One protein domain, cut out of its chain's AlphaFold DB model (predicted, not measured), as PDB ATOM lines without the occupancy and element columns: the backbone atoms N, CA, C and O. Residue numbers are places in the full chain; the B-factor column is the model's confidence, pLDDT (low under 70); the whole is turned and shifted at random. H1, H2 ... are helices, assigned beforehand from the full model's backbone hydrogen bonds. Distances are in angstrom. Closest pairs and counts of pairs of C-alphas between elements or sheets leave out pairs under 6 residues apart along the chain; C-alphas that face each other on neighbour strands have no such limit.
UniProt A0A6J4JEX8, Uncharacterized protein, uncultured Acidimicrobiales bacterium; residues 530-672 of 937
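What this domain is: This is residues 530 to 672 of the 937 residues of an uncharacterized protein of uncultured Acidimicrobiales bacterium (UniProt A0A6J4JEX8). H8 runs through the middle of a rounded cluster of helices, with H1 and H2 on one side, H3 and the hairpin H4-H5 on another, and H6, H7 and H9 on a third. The helices mostly cross, but H9 runs beside H8 as the second arm of a hairpin. The printed part has 143 residues with nine named helices, H1 to H9 in chain order, and no named strand: class all helix. It is compact, with a radius of gyration of the C-alphas of 14.8 A and spans of 40 by 34 by 30 A.

Where its parts are: H1, residues 530 to 538, begins at C-alpha 530 (10.436, -58.515, -0.212). H2 is residues 544 to 550, H3 556 to 566, H4 576 to 586, H5 591 to 602, H6 606 to 612 and H7 619 to 629. H8, residues 632 to 644, is 18.6 A long. H9, residues 650 to 667, is 25.7 A long and ends at C-alpha 667 (8.076, -42.089, 19.770).

How they stand to each other: The hub, H8, touches six helices. H9 forms a hairpin with it at 10 degrees, closest C-alphas Pro 632 and Leu 667, 5.8 A. H1 touches H8 about perpendicular, at 74 degrees, C-alphas of Arg 533 and Ala 644 5.4 A apart at the closest. H2 touches H8 at a steep tilt of 50 degrees, closest C-alphas Glu 549 and Arg 636, 6.0 A. H5 touches H3, closest C-alphas Val 601 and Ala 562, 5.4 A, and forms a hairpin with H4 at 24 degrees. H6 touches H9, closest C-alphas Leu 611 and Leu 656, 6.5 A. H7 touches H9, closest C-alphas Ala 626 and Val 663, 5.2 A. Every O i to N i+4 pair is within hydrogen-bond range but in H6, 2 of 3.

The domain as a whole: The farthest C-alphas, Asp 588 and Pro 614, are 42.4 A apart. The printed part has no cut and no long link. Mean pLDDT of the printed part is 82.2; residues 540 to 541, 569 to 574, 613 to 621, 623 and 669 to 672 are under 70.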
ATOM      1  N   LEU A 530      10.500 -59.212  -1.492       86.56
ATOM      2  CA  LEU A 530      10.436 -58.515  -0.212       86.56
ATOM      3  C   LEU A 530       9.971 -59.431   0.912       86.56
ATOM      4  O   LEU A 530      10.528 -59.350   2.001       86.56
ATOM      5  N   VAL A 531       8.998 -60.310   0.665       88.44
ATOM      6  CA  VAL A 531       8.542 -61.292   1.665       88.44
ATOM      7  C   VAL A 531       9.670 -62.279   2.002       88.44
ATOM      8  O   VAL A 531       9.965 -62.491   3.176       88.44
ATOM      9  N   GLU A 532      10.345 -62.819   0.986       83.69
ATOM     10  CA  GLU A 532      11.496 -63.722   1.111       83.69
ATOM     11  C   GLU A 532      12.647 -63.039   1.861       83.69
ATOM     12  O   GLU A 532      13.154 -63.580   2.839       83.69
ATOM     13  N   ARG A 533      13.008 -61.806   1.488       84.56
ATOM     14  CA  ARG A 533      14.059 -61.051   2.186       84.56
ATOM     15  C   ARG A 533      13.697 -60.694   3.616       84.56
ATOM     16  O   ARG A 533      14.573 -60.707   4.474       84.56
ATOM     17  N   LEU A 534      12.440 -60.351   3.894       89.31
ATOM     18  CA  LEU A 534      11.996 -60.137   5.269       89.31
ATOM     19  C   LEU A 534      12.177 -61.415   6.089       89.31
ATOM     20  O   LEU A 534      12.670 -61.332   7.210       89.31
ATOM     21  N   HIS A 535      11.848 -62.579   5.527       84.00
ATOM     22  CA  HIS A 535      12.081 -63.866   6.178       84.00
ATOM     23  C   HIS A 535      13.576 -64.119   6.432       84.00
ATOM     24  O   HIS A 535      13.964 -64.373   7.571       84.00
ATOM     25  N   GLU A 536      14.428 -63.945   5.415       82.12
ATOM     26  CA  GLU A 536      15.889 -64.102   5.528       82.12
ATOM     27  C   GLU A 536      16.491 -63.185   6.609       82.12
ATOM     28  O   GLU A 536      17.344 -63.602   7.396       82.12
ATOM     29  N   LEU A 537      16.042 -61.926   6.666       84.00
ATOM     30  CA  LEU A 537      16.541 -60.932   7.616       84.00
ATOM     31  C   LEU A 537      16.109 -61.217   9.057       84.00
ATOM     32  O   LEU A 537      16.866 -60.905   9.974       84.00
ATOM     33  N   THR A 538      14.908 -61.766   9.255       81.81
ATOM     34  CA  THR A 538      14.270 -61.858  10.581       81.81
ATOM     35  C   THR A 538      14.330 -63.248  11.208       81.81
ATOM     36  O   THR A 538      14.373 -63.341  12.431       81.81
ATOM     37  N   VAL A 539      14.377 -64.317  10.407       72.38
ATOM     38  CA  VAL A 539      14.258 -65.706  10.890       72.38
ATOM     39  C   VAL A 539      15.549 -66.508  10.689       72.38
ATOM     40  O   VAL A 539      16.008 -67.164  11.624       72.38
ATOM     41  N   ASP A 540      16.194 -66.418   9.523       67.06
ATOM     42  CA  ASP A 540      17.314 -67.303   9.135       67.06
ATOM     43  C   ASP A 540      18.696 -66.876   9.680       67.06
ATOM     44  O   ASP A 540      19.746 -67.256   9.156       67.06
ATOM     45  N   GLY A 541      18.725 -66.085  10.758       61.22
ATOM     46  CA  GLY A 541      19.966 -65.588  11.365       61.22
ATOM     47  C   GLY A 541      20.673 -64.500  10.546       61.22
ATOM     48  O   GLY A 541      21.887 -64.348  10.671       61.22
ATOM     49  N   GLY A 542      19.926 -63.770   9.709       71.81
ATOM     50  CA  GLY A 542      20.434 -62.713   8.835       71.81
ATOM     51  C   GLY A 542      20.924 -61.467   9.580       71.81
ATOM     52  O   GLY A 542      22.128 -61.286   9.762       71.81
ATOM     53  N   ASP A 543      20.006 -60.578   9.972       83.12
ATOM     54  CA  ASP A 543      20.334 -59.278  10.574       83.12
ATOM     55  C   ASP A 543      19.794 -59.197  12.017       83.12
ATOM     56  O   ASP A 543      18.578 -59.151  12.219       83.12
ATOM     57  N   PRO A 544      20.671 -59.145  13.042       85.31
ATOM     58  CA  PRO A 544      20.250 -59.111  14.444       85.31
ATOM     59  C   PRO A 544      19.372 -57.908  14.809       85.31
ATOM     60  O   PRO A 544      18.515 -58.021  15.685       85.31
ATOM     61  N   VAL A 545      19.583 -56.756  14.162       87.31
ATOM     62  CA  VAL A 545      18.804 -55.535  14.418       87.31
ATOM     63  C   VAL A 545      17.422 -55.675  13.792       87.31
ATOM     64  O   VAL A 545      16.417 -55.385  14.441       87.31
ATOM     65  N   ALA A 546      17.353 -56.180  12.557       88.88
ATOM     66  CA  ALA A 546      16.079 -56.446  11.895       88.88
ATOM     67  C   ALA A 546      15.256 -57.507  12.646       88.88
ATOM     68  O   ALA A 546      14.067 -57.300  12.877       88.88
ATOM     69  N   ALA A 547      15.881 -58.601  13.088       88.25
ATOM     70  CA  ALA A 547      15.217 -59.625  13.895       88.25
ATOM     71  C   ALA A 547      14.656 -59.043  15.207       88.25
ATOM     72  O   ALA A 547      13.482 -59.235  15.518       88.25
ATOM     73  N   ALA A 548      15.446 -58.236  15.923       89.75
ATOM     74  CA  ALA A 548      15.004 -57.610  17.169       89.75
ATOM     75  C   ALA A 548      13.829 -56.631  16.985       89.75
ATOM     76  O   ALA A 548      12.965 -56.545  17.857       89.75
ATOM     77  N   GLU A 549      13.784 -55.878  15.881       91.56
ATOM     78  CA  GLU A 549      12.634 -55.012  15.583       91.56
ATOM     79  C   GLU A 549      11.409 -55.803  15.112       91.56
ATOM     80  O   GLU A 549      10.284 -55.417  15.432       91.56
ATOM     81  N   HIS A 550      11.607 -56.919  14.405       91.88
ATOM     82  CA  HIS A 550      10.526 -57.814  13.997       91.88
ATOM     83  C   HIS A 550       9.820 -58.448  15.199       91.88
ATOM     84  O   HIS A 550       8.593 -58.389  15.276       91.88
ATOM     85  N   ASP A 551      10.579 -58.945  16.179       90.31
ATOM     86  CA  ASP A 551      10.048 -59.559  17.409       90.31
ATOM     87  C   ASP A 551       9.198 -58.593  18.258       90.31
ATOM     88  O   ASP A 551       8.427 -59.014  19.122       90.31
ATOM     89  N   ARG A 552       9.333 -57.281  18.028       91.50
ATOM     90  CA  ARG A 552       8.586 -56.220  18.725       91.50
ATOM     91  C   ARG A 552       7.305 -55.791  18.006       91.50
ATOM     92  O   ARG A 552       6.606 -54.917  18.525       91.50
ATOM     93  N   LEU A 553       7.012 -56.324  16.819       92.50
ATOM     94  CA  LEU A 553       5.759 -56.047  16.111       92.50
ATOM     95  C   LEU A 553       4.602 -56.802  16.770       92.50
ATOM     96  O   LEU A 553       4.724 -57.989  17.066       92.50
ATOM     97  N   ALA A 554       3.460 -56.137  16.961       90.06
ATOM     98  CA  ALA A 554       2.250 -56.819  17.414       90.06
ATOM     99  C   ALA A 554       1.614 -57.608  16.260       90.06
ATOM    100  O   ALA A 554       1.102 -58.706  16.475       90.06
ATOM    101  N   HIS A 555       1.705 -57.067  15.038       90.38
ATOM    102  CA  HIS A 555       1.110 -57.645  13.831       90.38
ATOM    103  C   HIS A 555       2.125 -57.822  12.685       90.38
ATOM    104  O   HIS A 555       2.068 -57.105  11.677       90.38
ATOM    105  N   PRO A 556       3.058 -58.791  12.775       90.88
ATOM    106  CA  PRO A 556       4.025 -59.063  11.705       90.88
ATOM    107  C   PRO A 556       3.351 -59.485  10.388       90.88
ATOM    108  O   PRO A 556       3.903 -59.277   9.310       90.88
ATOM    109  N   GLU A 557       2.134 -60.035  10.438       89.94
ATOM    110  CA  GLU A 557       1.341 -60.346   9.247       89.94
ATOM    111  C   GLU A 557       0.994 -59.119   8.391       89.94
ATOM    112  O   GLU A 557       0.947 -59.239   7.167       89.94
ATOM    113  N   TRP A 558       0.790 -57.942   8.991       93.12
ATOM    114  CA  TRP A 558       0.476 -56.721   8.238       93.12
ATOM    115  C   TRP A 558       1.690 -56.235   7.447       93.12
ATOM    116  O   TRP A 558       1.547 -55.798   6.306       93.12
ATOM    117  N   LEU A 559       2.889 -56.401   8.012       94.56
ATOM    118  CA  LEU A 559       4.153 -56.156   7.320       94.56
ATOM    119  C   LEU A 559       4.320 -57.089   6.110       94.56
ATOM    120  O   LEU A 559       4.682 -56.620   5.034       94.56
ATOM    121  N   LEU A 560       4.027 -58.385   6.259       92.12
ATOM    122  CA  LEU A 560       4.132 -59.350   5.154       92.12
ATOM    123  C   LEU A 560       3.105 -59.081   4.046       92.12
ATOM    124  O   LEU A 560       3.442 -59.186   2.867       92.12
ATOM    125  N   LEU A 561       1.876 -58.690   4.401       91.81
ATOM    126  CA  LEU A 561       0.864 -58.268   3.426       91.81
ATOM    127  C   LEU A 561       1.295 -57.001   2.679       91.81
ATOM    128  O   LEU A 561       1.182 -56.946   1.456       91.81
ATOM    129  N   ALA A 562       1.830 -56.006   3.391       92.62
ATOM    130  CA  ALA A 562       2.364 -54.803   2.762       92.62
ATOM    131  C   ALA A 562       3.537 -55.135   1.827       92.62
ATOM    132  O   ALA A 562       3.557 -54.666   0.694       92.62
ATOM    133  N   ALA A 563       4.469 -55.992   2.254       91.12
ATOM    134  CA  ALA A 563       5.597 -56.442   1.439       91.12
ATOM    135  C   ALA A 563       5.144 -57.155   0.156       91.12
ATOM    136  O   ALA A 563       5.658 -56.846  -0.915       91.12
ATOM    137  N   LEU A 564       4.141 -58.034   0.251       88.19
ATOM    138  CA  LEU A 564       3.533 -58.709  -0.899       88.19
ATOM    139  C   LEU A 564       2.975 -57.706  -1.921       88.19
ATOM    140  O   LEU A 564       3.156 -57.871  -3.128       88.19
ATOM    141  N   ILE A 565       2.306 -56.653  -1.445       86.25
ATOM    142  CA  ILE A 565       1.748 -55.608  -2.312       86.25
ATOM    143  C   ILE A 565       2.858 -54.722  -2.891       86.25
ATOM    144  O   ILE A 565       2.817 -54.372  -4.064       86.25
ATOM    145  N   VAL A 566       3.885 -54.374  -2.115       84.56
ATOM    146  CA  VAL A 566       5.011 -53.560  -2.606       84.56
ATOM    147  C   VAL A 566       5.837 -54.321  -3.650       84.56
ATOM    148  O   VAL A 566       6.250 -53.721  -4.638       84.56
ATOM    149  N   ASP A 567       6.013 -55.637  -3.493       77.31
ATOM    150  CA  ASP A 567       6.648 -56.511  -4.498       77.31
ATOM    151  C   ASP A 567       5.896 -56.545  -5.829       77.31
ATOM    152  O   ASP A 567       6.456 -56.891  -6.869       77.31
ATOM    153  N   THR A 568       4.601 -56.246  -5.783       70.12
ATOM    154  CA  THR A 568       3.695 -56.299  -6.927       70.12
ATOM    155  C   THR A 568       3.420 -54.897  -7.493       70.12
ATOM    156  O   THR A 568       3.186 -54.743  -8.680       70.12
ATOM    157  N   ALA A 569       3.583 -53.838  -6.706       63.59
ATOM    158  CA  ALA A 569       3.297 -52.444  -7.057       63.59
ATOM    159  C   ALA A 569       4.081 -51.836  -8.247       63.59
ATOM    160  O   ALA A 569       3.815 -50.692  -8.620       63.59
ATOM    161  N   GLY A 570       5.054 -52.538  -8.834       55.22
ATOM    162  CA  GLY A 570       5.801 -52.068 -10.004       55.22
ATOM    163  C   GLY A 570       5.002 -52.215 -11.304       55.22
ATOM    164  O   GLY A 570       4.606 -53.316 -11.657       55.22
ATOM    165  N   GLU A 571       4.794 -51.102 -12.015       50.38
ATOM    166  CA  GLU A 571       4.309 -51.030 -13.413       50.38
ATOM    167  C   GLU A 571       2.861 -51.496 -13.702       50.38
ATOM    168  O   GLU A 571       2.464 -51.629 -14.858       50.38
ATOM    169  N   GLY A 572       2.023 -51.676 -12.676       50.31
ATOM    170  CA  GLY A 572       0.586 -51.939 -12.841       50.31
ATOM    171  C   GLY A 572      -0.268 -50.667 -13.034       50.31
ATOM    172  O   GLY A 572       0.099 -49.598 -12.548       50.31
ATOM    173  N   PRO A 573      -1.450 -50.755 -13.685       46.53
ATOM    174  CA  PRO A 573      -2.373 -49.623 -13.858       46.53
ATOM    175  C   PRO A 573      -3.104 -49.215 -12.567       46.53
ATOM    176  O   PRO A 573      -3.807 -48.205 -12.550       46.53
ATOM    177  N   GLU A 574      -2.993 -50.012 -11.503       62.19
ATOM    178  CA  GLU A 574      -3.741 -49.842 -10.264       62.19
ATOM    179  C   GLU A 574      -2.863 -49.283  -9.138       62.19
ATOM    180  O   GLU A 574      -1.751 -49.750  -8.908       62.19
ATOM    181  N   GLU A 575      -3.370 -48.279  -8.418       74.56
ATOM    182  CA  GLU A 575      -2.627 -47.627  -7.341       74.56
ATOM    183  C   GLU A 575      -2.385 -48.619  -6.176       74.56
ATOM    184  O   GLU A 575      -3.355 -49.177  -5.645       74.56
ATOM    185  N   PRO A 576      -1.131 -48.840  -5.729       81.12
ATOM    186  CA  PRO A 576      -0.789 -49.875  -4.740       81.12
ATOM    187  C   PRO A 576      -1.585 -49.787  -3.432       81.12
ATOM    188  O   PRO A 576      -1.968 -50.797  -2.844       81.12
ATOM    189  N   VAL A 577      -1.896 -48.565  -2.995       86.06
ATOM    190  CA  VAL A 577      -2.695 -48.302  -1.791       86.06
ATOM    191  C   VAL A 577      -4.148 -48.760  -1.967       86.06
ATOM    192  O   VAL A 577      -4.746 -49.300  -1.036       86.06
ATOM    193  N   ALA A 578      -4.727 -48.598  -3.159       85.81
ATOM    194  CA  ALA A 578      -6.076 -49.082  -3.447       85.81
ATOM    195  C   ALA A 578      -6.125 -50.619  -3.455       85.81
ATOM    196  O   ALA A 578      -7.067 -51.208  -2.913       85.81
ATOM    197  N   ALA A 579      -5.090 -51.265  -4.008       83.81
ATOM    198  CA  ALA A 579      -4.949 -52.722  -3.983       83.81
ATOM    199  C   ALA A 579      -4.838 -53.246  -2.545       83.81
ATOM    200  O   ALA A 579      -5.524 -54.205  -2.188       83.81
ATOM    201  N   ALA A 580      -4.073 -52.551  -1.697       88.81
ATOM    202  CA  ALA A 580      -3.961 -52.857  -0.276       88.81
ATOM    203  C   ALA A 580      -5.315 -52.844   0.440       88.81
ATOM    204  O   ALA A 580      -5.682 -53.828   1.084       88.81
ATOM    205  N   ARG A 581      -6.095 -51.769   0.279       91.00
ATOM    206  CA  ARG A 581      -7.404 -51.640   0.940       91.00
ATOM    207  C   ARG A 581      -8.378 -52.735   0.514       91.00
ATOM    208  O   ARG A 581      -9.017 -53.350   1.365       91.00
ATOM    209  N   ARG A 582      -8.453 -53.038  -0.789       89.25
ATOM    210  CA  ARG A 582      -9.310 -54.125  -1.293       89.25
ATOM    211  C   ARG A 582      -8.884 -55.490  -0.773       89.25
ATOM    212  O   ARG A 582      -9.753 -56.267  -0.378       89.25
ATOM    213  N   LEU A 583      -7.579 -55.768  -0.742       89.50
ATOM    214  CA  LEU A 583      -7.061 -57.033  -0.224       89.50
ATOM    215  C   LEU A 583      -7.425 -57.207   1.254       89.50
ATOM    216  O   LEU A 583      -7.974 -58.236   1.631       89.50
ATOM    217  N   VAL A 584      -7.186 -56.191   2.084       91.31
ATOM    218  CA  VAL A 584      -7.507 -56.251   3.518       91.31
ATOM    219  C   VAL A 584      -9.011 -56.415   3.753       91.31
ATOM    220  O   VAL A 584      -9.411 -57.232   4.585       91.31
ATOM    221  N   MET A 585      -9.845 -55.698   2.991       91.00
ATOM    222  CA  MET A 585     -11.304 -55.834   3.055       91.00
ATOM    223  C   MET A 585     -11.757 -57.248   2.667       91.00
ATOM    224  O   MET A 585     -12.622 -57.819   3.324       91.00
ATOM    225  N   ARG A 586     -11.150 -57.838   1.629       90.75
ATOM    226  CA  ARG A 586     -11.438 -59.209   1.179       90.75
ATOM    227  C   ARG A 586     -11.078 -60.259   2.233       90.75
ATOM    228  O   ARG A 586     -11.780 -61.260   2.342       90.75
ATOM    229  N   LEU A 587     -10.007 -60.028   2.991       91.12
ATOM    230  CA  LEU A 587      -9.520 -60.928   4.040       91.12
ATOM    231  C   LEU A 587     -10.230 -60.750   5.397       91.12
ATOM    232  O   LEU A 587      -9.932 -61.508   6.321       91.12
ATOM    233  N   ASP A 588     -11.142 -59.777   5.520       90.44
ATOM    234  CA  ASP A 588     -11.885 -59.443   6.750       90.44
ATOM    235  C   ASP A 588     -10.976 -59.200   7.978       90.44
ATOM    236  O   ASP A 588     -11.230 -59.657   9.092       90.44
ATOM    237  N   LEU A 589      -9.867 -58.479   7.775       88.94
ATOM    238  CA  LEU A 589      -8.885 -58.184   8.835       88.94
ATOM    239  C   LEU A 589      -9.254 -56.958   9.697       88.94
ATOM    240  O   LEU A 589      -8.611 -56.698  10.716       88.94
ATOM    241  N   GLY A 590     -10.296 -56.216   9.313       89.88
ATOM    242  CA  GLY A 590     -10.816 -55.053  10.036       89.88
ATOM    243  C   GLY A 590     -10.144 -53.714   9.695       89.88
ATOM    244  O   GLY A 590      -9.101 -53.649   9.049       89.88
ATOM    245  N   ALA A 591     -10.755 -52.620  10.169       87.88
ATOM    246  CA  ALA A 591     -10.368 -51.248   9.818       87.88
ATOM    247  C   ALA A 591      -8.950 -50.855  10.277       87.88
ATOM    248  O   ALA A 591      -8.282 -50.073   9.609       87.88
ATOM    249  N   GLY A 592      -8.470 -51.417  11.395       89.06
ATOM    250  CA  GLY A 592      -7.106 -51.169  11.872       89.06
ATOM    251  C   GLY A 592      -6.049 -51.711  10.908       89.06
ATOM    252  O   GLY A 592      -5.122 -50.995  10.551       89.06
ATOM    253  N   ALA A 593      -6.230 -52.942  10.419       90.81
ATOM    254  CA  ALA A 593      -5.340 -53.525   9.417       90.81
ATOM    255  C   ALA A 593      -5.398 -52.749   8.092       90.81
ATOM    256  O   ALA A 593      -4.379 -52.602   7.422       90.81
ATOM    257  N   GLU A 594      -6.575 -52.232   7.720       92.50
ATOM    258  CA  GLU A 594      -6.743 -51.464   6.482       92.50
ATOM    259  C   GLU A 594      -5.912 -50.181   6.521       92.50
ATOM    260  O   GLU A 594      -5.183 -49.898   5.571       92.50
ATOM    261  N   GLU A 595      -5.981 -49.441   7.630       90.56
ATOM    262  CA  GLU A 595      -5.201 -48.221   7.832       90.56
ATOM    263  C   GLU A 595      -3.692 -48.509   7.828       90.56
ATOM    264  O   GLU A 595      -2.939 -47.847   7.111       90.56
ATOM    265  N   GLU A 596      -3.251 -49.515   8.589       92.38
ATOM    266  CA  GLU A 596      -1.826 -49.820   8.755       92.38
ATOM    267  C   GLU A 596      -1.194 -50.376   7.467       92.38
ATOM    268  O   GLU A 596      -0.147 -49.889   7.043       92.38
ATOM    269  N   VAL A 597      -1.829 -51.338   6.785       93.38
ATOM    270  CA  VAL A 597      -1.287 -51.904   5.534       93.38
ATOM    271  C   VAL A 597      -1.281 -50.854   4.421       93.38
ATOM    272  O   VAL A 597      -0.294 -50.746   3.692       93.38
ATOM    273  N   ALA A 598      -2.337 -50.039   4.300       90.75
ATOM    274  CA  ALA A 598      -2.385 -48.958   3.314       90.75
ATOM    275  C   ALA A 598      -1.270 -47.924   3.542       90.75
ATOM    276  O   ALA A 598      -0.642 -47.487   2.575       90.75
ATOM    277  N   LEU A 599      -1.000 -47.568   4.804       90.62
ATOM    278  CA  LEU A 599       0.098 -46.672   5.167       90.62
ATOM    279  C   LEU A 599       1.451 -47.293   4.823       90.62
ATOM    280  O   LEU A 599       2.260 -46.641   4.171       90.62
ATOM    281  N   LEU A 600       1.695 -48.550   5.202       93.12
ATOM    282  CA  LEU A 600       2.960 -49.230   4.909       93.12
ATOM    283  C   LEU A 600       3.236 -49.316   3.408       93.12
ATOM    284  O   LEU A 600       4.363 -49.077   2.984       93.12
ATOM    285  N   VAL A 601       2.213 -49.609   2.602       90.06
ATOM    286  CA  VAL A 601       2.328 -49.650   1.138       90.06
ATOM    287  C   VAL A 601       2.553 -48.252   0.555       90.06
ATOM    288  O   VAL A 601       3.406 -48.091  -0.315       90.06
ATOM    289  N   GLY A 602       1.840 -47.230   1.034       85.38
ATOM    290  CA  GLY A 602       1.992 -45.853   0.547       85.38
ATOM    291  C   GLY A 602       3.339 -45.224   0.915       85.38
ATOM    292  O   GLY A 602       3.979 -44.585   0.085       85.38
ATOM    293  N   GLU A 603       3.809 -45.472   2.137       87.06
ATOM    294  CA  GLU A 603       4.976 -44.818   2.739       87.06
ATOM    295  C   GLU A 603       6.230 -45.715   2.755       87.06
ATOM    296  O   GLU A 603       7.221 -45.381   3.405       87.06
ATOM    297  N   HIS A 604       6.249 -46.839   2.022       88.56
ATOM    298  CA  HIS A 604       7.355 -47.819   2.027       88.56
ATOM    299  C   HIS A 604       8.748 -47.230   1.701       88.56
ATOM    300  O   HIS A 604       9.769 -47.862   1.979       88.56
ATOM    301  N   ARG A 605       8.816 -46.023   1.118       84.88
ATOM    302  CA  ARG A 605      10.066 -45.300   0.801       84.88
ATOM    303  C   ARG A 605      10.402 -44.163   1.765       84.88
ATOM    304  O   ARG A 605      11.481 -43.589   1.632       84.88
ATOM    305  N   LEU A 606       9.544 -43.854   2.737       85.12
ATOM    306  CA  LEU A 606       9.662 -42.680   3.610       85.12
ATOM    307  C   LEU A 606      11.021 -42.596   4.318       85.12
ATOM    308  O   LEU A 606      11.706 -41.575   4.251       85.12
ATOM    309  N   LEU A 607      11.445 -43.677   4.978       87.69
ATOM    310  CA  LEU A 607      12.714 -43.670   5.713       87.69
ATOM    311  C   LEU A 607      13.911 -43.597   4.762       87.69
ATOM    312  O   LEU A 607      14.853 -42.858   5.029       87.69
ATOM    313  N   ARG A 608      13.853 -44.283   3.613       85.12
ATOM    314  CA  ARG A 608      14.894 -44.208   2.571       85.12
ATOM    315  C   ARG A 608      15.024 -42.807   1.978       85.12
ATOM    316  O   ARG A 608      16.140 -42.359   1.722       85.12
ATOM    317  N   ALA A 609      13.910 -42.105   1.796       77.50
ATOM    318  CA  ALA A 609      13.906 -40.709   1.382       77.50
ATOM    319  C   ALA A 609      14.609 -39.812   2.409       77.50
ATOM    320  O   ALA A 609      15.460 -38.999   2.043       77.50
ATOM    321  N   ALA A 610      14.345 -40.028   3.702       77.38
ATOM    322  CA  ALA A 610      15.006 -39.295   4.777       77.38
ATOM    323  C   ALA A 610      16.537 -39.501   4.798       77.38
ATOM    324  O   ALA A 610      17.271 -38.562   5.114       77.38
ATOM    325  N   LEU A 611      17.053 -40.669   4.382       76.19
ATOM    326  CA  LEU A 611      18.507 -40.916   4.284       76.19
ATOM    327  C   LEU A 611      19.202 -40.007   3.272       76.19
ATOM    328  O   LEU A 611      20.356 -39.625   3.476       76.19
ATOM    329  N   ARG A 612      18.505 -39.657   2.184       70.62
ATOM    330  CA  ARG A 612      19.052 -38.827   1.102       70.62
ATOM    331  C   ARG A 612      19.210 -37.363   1.518       70.62
ATOM    332  O   ARG A 612      19.938 -36.620   0.858       70.62
ATOM    333  N   ARG A 613      18.573 -36.952   2.620       68.44
ATOM    334  CA  ARG A 613      18.653 -35.596   3.162       68.44
ATOM    335  C   ARG A 613      19.954 -35.373   3.933       68.44
ATOM    336  O   ARG A 613      20.215 -36.132   4.870       68.44
ATOM    337  N   PRO A 614      20.730 -34.309   3.653       60.31
ATOM    338  CA  PRO A 614      21.919 -33.979   4.435       60.31
ATOM    339  C   PRO A 614      21.693 -33.798   5.927       60.31
ATOM    340  O   PRO A 614      22.453 -34.319   6.743       60.31
ATOM    341  N   ASP A 615      20.582 -33.161   6.250       58.09
ATOM    342  CA  ASP A 615      20.054 -32.873   7.576       58.09
ATOM    343  C   ASP A 615      19.048 -33.925   8.071       58.09
ATOM    344  O   ASP A 615      18.403 -33.709   9.084       58.09
ATOM    345  N   GLY A 616      18.907 -35.076   7.403       65.12
ATOM    346  CA  GLY A 616      17.865 -36.065   7.726       65.12
ATOM    347  C   GLY A 616      17.903 -36.641   9.148       65.12
ATOM    348  O   GLY A 616      16.892 -37.152   9.611       65.12
ATOM    349  N   LEU A 617      19.044 -36.541   9.841       66.19
ATOM    350  CA  LEU A 617      19.203 -36.944  11.247       66.19
ATOM    351  C   LEU A 617      19.071 -35.774  12.236       66.19
ATOM    352  O   LEU A 617      19.226 -35.975  13.439       66.19
ATOM    353  N   ALA A 618      18.841 -34.551  11.755       63.81
ATOM    354  CA  ALA A 618      18.609 -33.408  12.623       63.81
ATOM    355  C   ALA A 618      17.312 -33.611  13.417       63.81
ATOM    356  O   ALA A 618      16.334 -34.158  12.902       63.81
ATOM    357  N   GLU A 619      17.300 -33.130  14.664       58.72
ATOM    358  CA  GLU A 619      16.174 -33.281  15.596       58.72
ATOM    359  C   GLU A 619      14.840 -32.861  14.960       58.72
ATOM    360  O   GLU A 619      13.832 -33.544  15.106       58.72
ATOM    361  N   GLU A 620      14.844 -31.780  14.180       59.06
ATOM    362  CA  GLU A 620      13.659 -31.271  13.491       59.06
ATOM    363  C   GLU A 620      13.036 -32.296  12.525       59.06
ATOM    364  O   GLU A 620      11.823 -32.518  12.546       59.06
ATOM    365  N   HIS A 621      13.848 -32.936  11.682       67.75
ATOM    366  CA  HIS A 621      13.378 -33.902  10.687       67.75
ATOM    367  C   HIS A 621      12.965 -35.217  11.332       67.75
ATOM    368  O   HIS A 621      11.917 -35.761  10.977       67.75
ATOM    369  N   VAL A 622      13.729 -35.676  12.323       71.38
ATOM    370  CA  VAL A 622      13.394 -36.858  13.126       71.38
ATOM    371  C   VAL A 622      12.032 -36.676  13.792       71.38
ATOM    372  O   VAL A 622      11.180 -37.555  13.682       71.38
ATOM    373  N   LEU A 623      11.787 -35.526  14.429       68.00
ATOM    374  CA  LEU A 623      10.516 -35.246  15.099       68.00
ATOM    375  C   LEU A 623       9.344 -35.164  14.123       68.00
ATOM    376  O   LEU A 623       8.252 -35.625  14.453       68.00
ATOM    377  N   ARG A 624       9.546 -34.621  12.916       70.38
ATOM    378  CA  ARG A 624       8.505 -34.613  11.874       70.38
ATOM    379  C   ARG A 624       8.145 -36.028  11.426       70.38
ATOM    380  O   ARG A 624       6.960 -36.344  11.358       70.38
ATOM    381  N   VAL A 625       9.145 -36.876  11.161       78.81
ATOM    382  CA  VAL A 625       8.927 -38.287  10.798       78.81
ATOM    383  C   VAL A 625       8.241 -39.028  11.946       78.81
ATOM    384  O   VAL A 625       7.223 -39.672  11.724       78.81
ATOM    385  N   ALA A 626       8.721 -38.870  13.179       78.00
ATOM    386  CA  ALA A 626       8.127 -39.483  14.364       78.00
ATOM    387  C   ALA A 626       6.667 -39.046  14.579       78.00
ATOM    388  O   ALA A 626       5.798 -39.886  14.774       78.00
ATOM    389  N   THR A 627       6.366 -37.748  14.465       73.31
ATOM    390  CA  THR A 627       4.993 -37.224  14.603       73.31
ATOM    391  C   THR A 627       4.069 -37.749  13.506       73.31
ATOM    392  O   THR A 627       2.902 -38.019  13.764       73.31
ATOM    393  N   HIS A 628       4.570 -37.881  12.276       79.38
ATOM    394  CA  HIS A 628       3.786 -38.415  11.165       79.38
ATOM    395  C   HIS A 628       3.497 -39.908  11.327       79.38
ATOM    396  O   HIS A 628       2.381 -40.349  11.061       79.38
ATOM    397  N   LEU A 629       4.488 -40.675  11.787       84.00
ATOM    398  CA  LEU A 629       4.319 -42.100  12.031       84.00
ATOM    399  C   LEU A 629       3.432 -42.371  13.241       84.00
ATOM    400  O   LEU A 629       2.716 -43.363  13.207       84.00
ATOM    401  N   ASP A 630       3.423 -41.496  14.252       77.25
ATOM    402  CA  ASP A 630       2.554 -41.513  15.447       77.25
ATOM    403  C   ASP A 630       2.764 -42.720  16.389       77.25
ATOM    404  O   ASP A 630       2.728 -42.581  17.610       77.25
ATOM    405  N   LYS A 631       3.071 -43.906  15.848       84.56
ATOM    406  CA  LYS A 631       3.233 -45.167  16.575       84.56
ATOM    407  C   LYS A 631       4.626 -45.773  16.356       84.56
ATOM    408  O   LYS A 631       5.065 -45.878  15.206       84.56
ATOM    409  N   PRO A 632       5.281 -46.292  17.417       89.12
ATOM    410  CA  PRO A 632       6.518 -47.073  17.306       89.12
ATOM    411  C   PRO A 632       6.426 -48.221  16.294       89.12
ATOM    412  O   PRO A 632       7.367 -48.471  15.548       89.12
ATOM    413  N   GLU A 633       5.277 -48.899  16.241       90.44
ATOM    414  CA  GLU A 633       5.048 -50.061  15.377       90.44
ATOM    415  C   GLU A 633       5.144 -49.725  13.879       90.44
ATOM    416  O   GLU A 633       5.822 -50.437  13.140       90.44
ATOM    417  N   ARG A 634       4.585 -48.584  13.449       92.19
ATOM    418  CA  ARG A 634       4.699 -48.088  12.063       92.19
ATOM    419  C   ARG A 634       6.147 -47.825  11.678       92.19
ATOM    420  O   ARG A 634       6.583 -48.215  10.597       92.19
ATOM    421  N   ALA A 635       6.906 -47.206  12.581       91.62
ATOM    422  CA  ALA A 635       8.325 -46.951  12.369       91.62
ATOM    423  C   ALA A 635       9.135 -48.253  12.245       91.62
ATOM    424  O   ALA A 635       9.958 -48.354  11.337       91.62
ATOM    425  N   ARG A 636       8.849 -49.276  13.067       94.44
ATOM    426  CA  ARG A 636       9.503 -50.598  12.970       94.44
ATOM    427  C   ARG A 636       9.214 -51.285  11.644       94.44
ATOM    428  O   ARG A 636      10.133 -51.743  10.972       94.44
ATOM    429  N   ALA A 637       7.945 -51.332  11.249       95.12
ATOM    430  CA  ALA A 637       7.536 -51.989  10.014       95.12
ATOM    431  C   ALA A 637       8.123 -51.290   8.770       95.12
ATOM    432  O   ALA A 637       8.665 -51.961   7.890       95.12
ATOM    433  N   LEU A 638       8.119 -49.950   8.722       94.25
ATOM    434  CA  LEU A 638       8.764 -49.193   7.639       94.25
ATOM    435  C   LEU A 638      10.287 -49.335   7.633       94.25
ATOM    436  O   LEU A 638      10.886 -49.353   6.553       94.25
ATOM    437  N   TYR A 639      10.919 -49.445   8.803       95.06
ATOM    438  CA  TYR A 639      12.343 -49.758   8.902       95.06
ATOM    439  C   TYR A 639      12.630 -51.114   8.259       95.06
ATOM    440  O   TYR A 639      13.445 -51.176   7.342       95.06
ATOM    441  N   LEU A 640      11.899 -52.167   8.636       95.12
ATOM    442  CA  LEU A 640      12.081 -53.514   8.084       95.12
ATOM    443  C   LEU A 640      11.864 -53.566   6.566       95.12
ATOM    444  O   LEU A 640      12.707 -54.120   5.858       95.12
ATOM    445  N   LEU A 641      10.813 -52.920   6.041       93.25
ATOM    446  CA  LEU A 641      10.619 -52.767   4.588       93.25
ATOM    447  C   LEU A 641      11.798 -52.038   3.936       93.25
ATOM    448  O   LEU A 641      12.296 -52.451   2.886       93.25
ATOM    449  N   SER A 642      12.286 -50.976   4.580       91.94
ATOM    450  CA  SER A 642      13.431 -50.203   4.101       91.94
ATOM    451  C   SER A 642      14.719 -51.019   4.079       91.94
ATOM    452  O   SER A 642      15.541 -50.773   3.202       91.94
ATOM    453  N   VAL A 643      14.915 -51.991   4.971       91.75
ATOM    454  CA  VAL A 643      16.051 -52.924   4.887       91.75
ATOM    455  C   VAL A 643      15.825 -53.941   3.768       91.75
ATOM    456  O   VAL A 643      16.684 -54.090   2.896       91.75
ATOM    457  N   ALA A 644      14.648 -54.573   3.733       90.19
ATOM    458  CA  ALA A 644      14.306 -55.645   2.795       90.19
ATOM    459  C   ALA A 644      14.371 -55.219   1.318       90.19
ATOM    460  O   ALA A 644      14.836 -55.982   0.469       90.19
ATOM    461  N   LEU A 645      14.021 -53.969   0.997       87.12
ATOM    462  CA  LEU A 645      14.182 -53.403  -0.351       87.12
ATOM    463  C   LEU A 645      15.636 -53.508  -0.879       87.12
ATOM    464  O   LEU A 645      15.857 -53.550  -2.088       87.12
ATOM    465  N   GLY A 646      16.640 -53.627   0.002       82.94
ATOM    466  CA  GLY A 646      18.062 -53.800  -0.331       82.94
ATOM    467  C   GLY A 646      18.679 -52.664  -1.157       82.94
ATOM    468  O   GLY A 646      18.072 -51.610  -1.348       82.94
ATOM    469  N   GLY A 647      19.920 -52.849  -1.611       79.38
ATOM    470  CA  GLY A 647      20.638 -51.833  -2.394       79.38
ATOM    471  C   GLY A 647      21.093 -50.608  -1.591       79.38
ATOM    472  O   GLY A 647      21.331 -49.563  -2.184       79.38
ATOM    473  N   LEU A 648      21.190 -50.726  -0.261       81.06
ATOM    474  CA  LEU A 648      21.790 -49.704   0.595       81.06
ATOM    475  C   LEU A 648      23.306 -49.910   0.650       81.06
ATOM    476  O   LEU A 648      23.779 -51.023   0.894       81.06
ATOM    477  N   GLU A 649      24.064 -48.836   0.463       82.44
ATOM    478  CA  GLU A 649      25.496 -48.826   0.768       82.44
ATOM    479  C   GLU A 649      25.724 -48.960   2.290       82.44
ATOM    480  O   GLU A 649      24.853 -48.571   3.073       82.44
ATOM    481  N   PRO A 650      26.902 -49.420   2.762       81.94
ATOM    482  CA  PRO A 650      27.158 -49.597   4.198       81.94
ATOM    483  C   PRO A 650      26.891 -48.343   5.046       81.94
ATOM    484  O   PRO A 650      26.326 -48.430   6.131       81.94
ATOM    485  N   TRP A 651      27.227 -47.160   4.522       79.75
ATOM    486  CA  TRP A 651      26.978 -45.885   5.202       79.75
ATOM    487  C   TRP A 651      25.492 -45.481   5.199       79.75
ATOM    488  O   TRP A 651      25.043 -44.773   6.097       79.75
ATOM    489  N   GLU A 652      24.710 -45.911   4.201       82.88
ATOM    490  CA  GLU A 652      23.257 -45.685   4.165       82.88
ATOM    491  C   GLU A 652      22.551 -46.597   5.158       82.88
ATOM    492  O   GLU A 652      21.600 -46.163   5.808       82.88
ATOM    493  N   ARG A 653      23.048 -47.830   5.309       87.94
ATOM    494  CA  ARG A 653      22.574 -48.777   6.318       87.94
ATOM    495  C   ARG A 653      22.768 -48.223   7.727       87.94
ATOM    496  O   ARG A 653      21.790 -48.102   8.455       87.94
ATOM    497  N   GLU A 654      23.981 -47.786   8.058       86.12
ATOM    498  CA  GLU A 654      24.288 -47.191   9.368       86.12
ATOM    499  C   GLU A 654      23.430 -45.945   9.650       86.12
ATOM    500  O   GLU A 654      22.893 -45.761  10.744       86.12
ATOM    501  N   ARG A 655      23.234 -45.096   8.635       88.38
ATOM    502  CA  ARG A 655      22.374 -43.911   8.742       88.38
ATOM    503  C   ARG A 655      20.906 -44.280   8.977       88.38
ATOM    504  O   ARG A 655      20.228 -43.569   9.715       88.38
ATOM    505  N   LEU A 656      20.418 -45.355   8.357       91.69
ATOM    506  CA  LEU A 656      19.055 -45.861   8.541       91.69
ATOM    507  C   LEU A 656      18.837 -46.422   9.940       91.69
ATOM    508  O   LEU A 656      17.799 -46.138  10.534       91.69
ATOM    509  N   ASP A 657      19.817 -47.147  10.473       89.38
ATOM    510  CA  ASP A 657      19.777 -47.659  11.845       89.38
ATOM    511  C   ASP A 657      19.699 -46.497  12.833       89.38
ATOM    512  O   ASP A 657      18.777 -46.427  13.644       89.38
ATOM    513  N   ARG A 658      20.571 -45.497  12.657       86.81
ATOM    514  CA  ARG A 658      20.572 -44.298  13.498       86.81
ATOM    515  C   ARG A 658      19.281 -43.493  13.391       86.81
ATOM    516  O   ARG A 658      18.797 -42.980  14.396       86.81
ATOM    517  N   LEU A 659      18.722 -43.357  12.186       88.69
ATOM    518  CA  LEU A 659      17.436 -42.691  11.986       88.69
ATOM    519  C   LEU A 659      16.315 -43.442  12.711       88.69
ATOM    520  O   LEU A 659      15.511 -42.801  13.386       88.69
ATOM    521  N   ASN A 660      16.267 -44.772  12.592       92.25
ATOM    522  CA  ASN A 660      15.278 -45.589  13.285       92.25
ATOM    523  C   ASN A 660      15.403 -45.427  14.804       92.25
ATOM    524  O   ASN A 660      14.399 -45.135  15.444       92.25
ATOM    525  N   ASP A 661      16.610 -45.495  15.367       86.75
ATOM    526  CA  ASP A 661      16.830 -45.300  16.808       86.75
ATOM    527  C   ASP A 661      16.323 -43.937  17.291       86.75
ATOM    528  O   ASP A 661      15.620 -43.848  18.300       86.75
ATOM    529  N   LEU A 662      16.630 -42.868  16.549       82.75
ATOM    530  CA  LEU A 662      16.189 -41.510  16.874       82.75
ATOM    531  C   LEU A 662      14.660 -41.366  16.788       82.75
ATOM    532  O   LEU A 662      14.049 -40.750  17.664       82.75
ATOM    533  N   VAL A 663      14.030 -41.954  15.767       86.38
ATOM    534  CA  VAL A 663      12.567 -41.950  15.598       86.38
ATOM    535  C   VAL A 663      11.884 -42.777  16.691       86.38
ATOM    536  O   VAL A 663      10.914 -42.309  17.288       86.38
ATOM    537  N   GLN A 664      12.404 -43.964  17.016       87.31
ATOM    538  CA  GLN A 664      11.897 -44.811  18.100       87.31
ATOM    539  C   GLN A 664      12.049 -44.122  19.460       87.31
ATOM    540  O   GLN A 664      11.113 -44.135  20.257       87.31
ATOM    541  N   ALA A 665      13.183 -43.464  19.716       79.00
ATOM    542  CA  ALA A 665      13.405 -42.693  20.937       79.00
ATOM    543  C   ALA A 665      12.447 -41.496  21.050       79.00
ATOM    544  O   ALA A 665      11.942 -41.211  22.139       79.00
ATOM    545  N   ALA A 666      12.152 -40.818  19.936       73.94
ATOM    546  CA  ALA A 666      11.156 -39.750  19.894       73.94
ATOM    547  C   ALA A 666       9.728 -40.275  20.133       73.94
ATOM    548  O   ALA A 666       8.959 -39.659  20.868       73.94
ATOM    549  N   LEU A 667       9.375 -41.434  19.569       78.44
ATOM    550  CA  LEU A 667       8.076 -42.089  19.770       78.44
ATOM    551  C   LEU A 667       7.912 -42.680  21.179       78.44
ATOM    552  O   LEU A 667       6.808 -42.711  21.713       78.44
ATOM    553  N   ALA A 668       9.006 -43.100  21.817       72.94
ATOM    554  CA  ALA A 668       9.024 -43.563  23.207       72.94
ATOM    555  C   ALA A 668       8.837 -42.425  24.226       72.94
ATOM    556  O   ALA A 668       8.650 -42.682  25.417       72.94
ATOM    557  N   ARG A 669       8.888 -41.174  23.763       64.69
ATOM    558  CA  ARG A 669       8.705 -39.950  24.538       64.69
ATOM    559  C   ARG A 669       7.341 -39.335  24.204       64.69
ATOM    560  O   ARG A 669       7.212 -38.640  23.194       64.69
ATOM    561  N   PRO A 670       6.301 -39.556  25.035       52.34
ATOM    562  CA  PRO A 670       4.959 -39.031  24.775       52.34
ATOM    563  C   PRO A 670       4.927 -37.501  24.616       52.34
ATOM    564  O   PRO A 670       4.048 -36.979  23.927       52.34
ATOM    565  N   ASP A 671       5.907 -36.798  25.202       52.72
ATOM    566  CA  ASP A 671       6.188 -35.358  25.111       52.72
ATOM    567  C   ASP A 671       6.649 -34.864  23.738       52.72
ATOM    568  O   ASP A 671       6.622 -33.662  23.477       52.72
ATOM    569  N   LEU A 672       7.033 -35.769  22.845       51.25
ATOM    570  CA  LEU A 672       7.515 -35.432  21.509       51.25
ATOM    571  C   LEU A 672       6.556 -35.875  20.401       51.25
ATOM    572  O   LEU A 672       6.607 -35.308  19.313       51.25
TER     573      LEU A 672